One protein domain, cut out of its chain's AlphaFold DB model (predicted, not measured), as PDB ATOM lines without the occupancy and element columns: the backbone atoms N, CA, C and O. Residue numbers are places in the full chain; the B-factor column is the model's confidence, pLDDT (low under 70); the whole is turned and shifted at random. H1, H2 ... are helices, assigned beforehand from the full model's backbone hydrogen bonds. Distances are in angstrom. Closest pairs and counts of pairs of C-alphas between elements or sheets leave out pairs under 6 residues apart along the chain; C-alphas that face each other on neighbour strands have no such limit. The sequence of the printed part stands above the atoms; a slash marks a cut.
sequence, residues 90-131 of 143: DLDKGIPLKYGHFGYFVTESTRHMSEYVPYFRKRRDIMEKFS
ATOM      1  N   ASP A  90      11.132  24.417  18.723       75.06
ATOM      2  CA  ASP A  90      10.642  23.967  17.425       75.06
ATOM      3  C   ASP A  90      11.402  24.612  16.265       75.06
ATOM      4  O   ASP A  90      11.802  23.893  15.350       75.06
ATOM      5  N   LEU A  91      11.680  25.924  16.294       74.19
ATOM      6  CA  LEU A  91      12.588  26.533  15.310       74.19
ATOM      7  C   LEU A  91      13.994  25.975  15.438       74.19
ATOM      8  O   LEU A  91      14.640  25.660  14.436       74.19
ATOM      9  N   ASP A  92      14.457  25.854  16.676       76.75
ATOM     10  CA  ASP A  92      15.774  25.353  16.988       76.75
ATOM     11  C   ASP A  92      15.917  23.947  16.351       76.75
ATOM     12  O   ASP A  92      16.838  23.744  15.565       76.75
ATOM     13  N   LYS A  93      14.972  23.014  16.511       76.88
ATOM     14  CA  LYS A  93      15.007  21.707  15.815       76.88
ATOM     15  C   LYS A  93      14.711  21.771  14.318       76.88
ATOM     16  O   LYS A  93      15.281  21.006  13.534       76.88
ATOM     17  N   GLY A  94      13.797  22.648  13.920       78.12
ATOM     18  CA  GLY A  94      13.296  22.767  12.556       78.12
ATOM     19  C   GLY A  94      14.363  23.238  11.574       78.12
ATOM     20  O   GLY A  94      14.399  22.767  10.438       78.12
ATOM     21  N   ILE A  95      15.274  24.112  12.005       78.12
ATOM     22  CA  ILE A  95      16.354  24.614  11.150       78.12
ATOM     23  C   ILE A  95      17.321  23.482  10.745       78.12
ATOM     24  O   ILE A  95      17.477  23.270   9.543       78.12
ATOM     25  N   PRO A  96      17.922  22.697  11.661       78.44
ATOM     26  CA  PRO A  96      18.714  21.520  11.309       78.44
ATOM     27  C   PRO A  96      17.961  20.529  10.411       78.44
ATOM     28  O   PRO A  96      18.531  20.072   9.420       78.44
ATOM     29  N   LEU A  97      16.683  20.242  10.702       82.00
ATOM     30  CA  LEU A  97      15.854  19.353   9.872       82.00
ATOM     31  C   LEU A  97      15.731  19.862   8.433       82.00
ATOM     32  O   LEU A  97      15.910  19.092   7.490       82.00
ATOM     33  N   LYS A  98      15.492  21.168   8.248       82.12
ATOM     34  CA  LYS A  98      15.417  21.808   6.924       82.12
ATOM     35  C   LYS A  98      16.693  21.606   6.101       82.12
ATOM     36  O   LYS A  98      16.612  21.537   4.878       82.12
ATOM     37  N   TYR A  99      17.852  21.512   6.750       83.00
ATOM     38  CA  TYR A  99      19.148  21.320   6.093       83.00
ATOM     39  C   TYR A  99      19.626  19.856   6.079       83.00
ATOM     40  O   TYR A  99      20.781  19.597   5.759       83.00
ATOM     41  N   GLY A 100      18.746  18.891   6.376       82.25
ATOM     42  CA  GLY A 100      19.051  17.459   6.268       82.25
ATOM     43  C   GLY A 100      19.796  16.866   7.467       82.25
ATOM     44  O   GLY A 100      20.343  15.770   7.365       82.25
ATOM     45  N   HIS A 101      19.819  17.561   8.607       81.12
ATOM     46  CA  HIS A 101      20.320  17.014   9.868       81.12
ATOM     47  C   HIS A 101      19.192  16.350  10.667       81.12
ATOM     48  O   HIS A 101      18.019  16.670  10.498       81.12
ATOM     49  N   PHE A 102      19.540  15.462  11.600       79.06
ATOM     50  CA  PHE A 102      18.595  14.636  12.370       79.06
ATOM     51  C   PHE A 102      17.756  15.389  13.430       79.06
ATOM     52  O   PHE A 102      17.307  14.785  14.399       79.06
ATOM     53  N   GLY A 103      17.551  16.703  13.291       69.25
ATOM     54  CA  GLY A 103      16.784  17.509  14.254       69.25
ATOM     55  C   GLY A 103      17.453  17.701  15.611       69.25
ATOM     56  O   GLY A 103      16.785  18.029  16.590       69.25
ATOM     57  N   TYR A 104      18.773  17.524  15.657       71.56
ATOM     58  CA  TYR A 104      19.624  17.859  16.791       71.56
ATOM     59  C   TYR A 104      20.677  18.874  16.359       71.56
ATOM     60  O   TYR A 104      21.146  18.861  15.219       71.56
ATOM     61  N   PHE A 105      21.048  19.749  17.286       70.50
ATOM     62  CA  PHE A 105      22.151  20.683  17.103       70.50
ATOM     63  C   PHE A 105      23.487  19.993  17.335       70.50
ATOM     64  O   PHE A 105      23.566  19.048  18.115       70.50
ATOM     65  N   VAL A 106      24.537  20.495  16.686       66.94
ATOM     66  CA  VAL A 106      25.884  19.912  16.777       66.94
ATOM     67  C   VAL A 106      26.480  20.110  18.176       66.94
ATOM     68  O   VAL A 106      27.027  19.174  18.748       66.94
ATOM     69  N   THR A 107      26.349  21.316  18.735       71.00
ATOM     70  CA  THR A 107      26.860  21.676  20.073       71.00
ATOM     71  C   THR A 107      25.915  22.607  20.833       71.00
ATOM     72  O   THR A 107      25.736  22.457  22.036       71.00
ATOM     73  N   GLU A 108      25.291  23.549  20.126       74.12
ATOM     74  CA  GLU A 108      24.546  24.695  20.663       74.12
ATOM     75  C   GLU A 108      23.259  24.891  19.862       74.12
ATOM     76  O   GLU A 108      23.242  24.603  18.664       74.12
ATOM     77  N   SER A 109      22.194  25.420  20.475       74.88
ATOM     78  CA  SER A 109      20.954  25.691  19.732       74.88
ATOM     79  C   SER A 109      21.186  26.695  18.596       74.88
ATOM     80  O   SER A 109      22.107  27.506  18.672       74.88
ATOM     81  N   THR A 110      20.378  26.683  17.530       73.69
ATOM     82  CA  THR A 110      20.585  27.584  16.379       73.69
ATOM     83  C   THR A 110      20.585  29.053  16.809       73.69
ATOM     84  O   THR A 110      21.414  29.849  16.353       73.69
ATOM     85  N   ARG A 111      19.701  29.418  17.747       71.12
ATOM     86  CA  ARG A 111      19.712  30.746  18.371       71.12
ATOM     87  C   ARG A 111      20.978  30.997  19.186       71.12
ATOM     88  O   ARG A 111      21.559  32.067  19.014       71.12
ATOM     89  N   HIS A 112      21.429  30.053  20.011       75.38
ATOM     90  CA  HIS A 112      22.654  30.225  20.802       75.38
ATOM     91  C   HIS A 112      23.892  30.355  19.901       75.38
ATOM     92  O   HIS A 112      24.690  31.275  20.051       75.38
ATOM     93  N   MET A 113      23.988  29.533  18.854       77.19
ATOM     94  CA  MET A 113      25.052  29.616  17.856       77.19
ATOM     95  C   MET A 113      25.086  30.992  17.170       77.19
ATOM     96  O   MET A 113      26.158  31.525  16.885       77.19
ATOM     97  N   SER A 114      23.919  31.608  16.944       74.50
ATOM     98  CA  SER A 114      23.832  32.947  16.347       74.50
ATOM     99  C   SER A 114      24.408  34.064  17.234       74.50
ATOM    100  O   SER A 114      24.680  35.157  16.732       74.50
ATOM    101  N   GLU A 115      24.625  33.815  18.529       73.62
ATOM    102  CA  GLU A 115      25.252  34.766  19.458       73.62
ATOM    103  C   GLU A 115      26.756  34.887  19.230       73.62
ATOM    104  O   GLU A 115      27.290  35.995  19.280       73.62
ATOM    105  N   TYR A 116      27.416  33.791  18.847       77.94
ATOM    106  CA  TYR A 116      28.821  33.808  18.427       77.94
ATOM    107  C   TYR A 116      29.033  34.562  17.115       77.94
ATOM    108  O   TYR A 116      30.157  34.938  16.777       77.94
ATOM    109  N   VAL A 117      27.955  34.801  16.364       80.38
ATOM    110  CA  VAL A 117      28.021  35.363  15.022       80.38
ATOM    111  C   VAL A 117      27.093  36.582  14.886       80.38
ATOM    112  O   VAL A 117      26.121  36.577  14.124       80.38
ATOM    113  N   PRO A 118      27.388  37.684  15.607       68.62
ATOM    114  CA  PRO A 118      26.443  38.775  15.860       68.62
ATOM    115  C   PRO A 118      25.983  39.538  14.609       68.62
ATOM    116  O   PRO A 118      24.993  40.269  14.670       68.62
ATOM    117  N   TYR A 119      26.661  39.389  13.465       73.75
ATOM    118  CA  TYR A 119      26.207  39.968  12.198       73.75
ATOM    119  C   TYR A 119      24.952  39.277  11.639       73.75
ATOM    120  O   TYR A 119      24.146  39.953  10.997       73.75
ATOM    121  N   PHE A 120      24.718  37.988  11.941       73.06
ATOM    122  CA  PHE A 120      23.480  37.288  11.567       73.06
ATOM    123  C   PHE A 120      22.258  37.903  12.257       73.06
ATOM    124  O   PHE A 120      21.218  38.045  11.629       73.06
ATOM    125  N   ARG A 121      22.388  38.347  13.517       71.00
ATOM    126  CA  ARG A 121      21.282  38.937  14.301       71.00
ATOM    127  C   ARG A 121      21.010  40.418  14.010       71.00
ATOM    128  O   ARG A 121      20.086  40.991  14.580       71.00
ATOM    129  N   LYS A 122      21.821  41.063  13.165       75.38
ATOM    130  CA  LYS A 122      21.684  42.490  12.807       75.38
ATOM    131  C   LYS A 122      21.126  42.714  11.401       75.38
ATOM    132  O   LYS A 122      20.716  43.827  11.083       75.38
ATOM    133  N   ARG A 123      21.121  41.680  10.560       81.50
ATOM    134  CA  ARG A 123      20.727  41.747   9.152       81.50
ATOM    135  C   ARG A 123      19.411  41.021   8.928       81.50
ATOM    136  O   ARG A 123      19.375  39.796   8.953       81.50
ATOM    137  N   ARG A 124      18.336  41.780   8.699       80.94
ATOM    138  CA  ARG A 124      16.979  41.229   8.522       80.94
ATOM    139  C   ARG A 124      16.900  40.209   7.390       80.94
ATOM    140  O   ARG A 124      16.307  39.157   7.575       80.94
ATOM    141  N   ASP A 125      17.572  40.478   6.277       82.38
ATOM    142  CA  ASP A 125      17.617  39.590   5.114       82.38
ATOM    143  C   ASP A 125      18.256  38.228   5.441       82.38
ATOM    144  O   ASP A 125      17.781  37.172   5.026       82.38
ATOM    145  N   ILE A 126      19.310  38.241   6.259       80.38
ATOM    146  CA  ILE A 126      19.958  37.028   6.750       80.38
ATOM    147  C   ILE A 126      19.068  36.321   7.786       80.38
ATOM    148  O   ILE A 126      18.935  35.098   7.744       80.38
ATOM    149  N   MET A 127      18.436  37.068   8.696       77.94
ATOM    150  CA  MET A 127      17.524  36.498   9.692       77.94
ATOM    151  C   MET A 127      16.325  35.802   9.042       77.94
ATOM    152  O   MET A 127      15.947  34.720   9.480       77.94
ATOM    153  N   GLU A 128      15.755  36.383   7.988       79.31
ATOM    154  CA  GLU A 128      14.674  35.780   7.201       79.31
ATOM    155  C   GLU A 128      15.146  34.517   6.483       79.31
ATOM    156  O   GLU A 128      14.516  33.466   6.610       79.31
ATOM    157  N   LYS A 129      16.298  34.583   5.802       78.69
ATOM    158  CA  LYS A 129      16.873  33.440   5.077       78.69
ATOM    159  C   LYS A 129      17.066  32.209   5.967       78.69
ATOM    160  O   LYS A 129      16.783  31.087   5.542       78.69
ATOM    161  N   PHE A 130      17.561  32.414   7.186       74.56
ATOM    162  CA  PHE A 130      17.886  31.337   8.125       74.56
ATOM    163  C   PHE A 130      16.831  31.118   9.211       74.56
ATOM    164  O   PHE A 130      17.081  30.360  10.140       74.56
ATOM    165  N   SER A 131      15.658  31.746   9.094       71.75
ATOM    166  CA  SER A 131      14.562  31.594  10.060       71.75
ATOM    167  C   SER A 131      14.970  31.936  11.507       71.75
ATOM    168  O   SER A 131      14.469  31.346  12.453       71.75
TER     169      SER A 131
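AT A GLANCE: This is residues 90 to 131 of the 143 residues of the protein "Glyco_hydro_4C domain-containing protein" of Candidatus Poribacteria bacterium (UniProt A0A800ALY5). The printed part is a small open U of chain with three short helices spaced along it: H1, the longest, is in one arm, H3 is in the other, and the four-residue H2 sits at the bend between them. Loops make much of the U, residues 99 to 109 joining H1 to H2 and residues 114 to 123 joining H2 to H3. The 42 printed residues hold three named helices, in the order H1, H2, H3, and no named strand; the class is all helix, with under half of the residues, 19 of 42, in named elements. The whole is compact, with a radius of gyration of the C-alphas of 10.2 A, and its spans of 28 by 18 by 15 A make it only just elongated.

IN THESE COORDINATES: Find C-alpha 90 at (10.642, 23.967, 17.425); from there H1, residues 90 to 98, runs 11.7 A to C-alpha 98 at (15.417, 21.808, 6.924). Further on, residues 110 to 113 form H2, 5.1 A long. H3, residues 124 to 129, runs 8.5 A and ends at C-alpha 129, at (16.873, 33.440, 5.077).

HOW THE PARTS SIT: Begin with H1 and look at Asp 92 and Thr 110: their C-alphas, the closest of H1 and H2, are 5.3 A apart. H1 and H2 only just touch, with 3 pairs of C-alphas within 8 A. H3 is apart from H1 and also from H2. In H3 every O i to N i+4 pair is within hydrogen-bond range, in H1 4 of 5 are, and H2 is too short for such a pair.

THE WHOLE: The C-alphas of Phe 102 and Lys 122, the two farthest apart, are 28.0 A from each other, while those of Asp 90 and Ser 131, the first and last printed, are 11.3 A apart. The printed part has no cut. The link from H1 to H2, 11 residues, is long; that from H2 to H3, 10 residues, is short. The mean pLDDT of the printed part is 76.2, and you will find values under 70 at Gly 103, Val 106 and Pro 118.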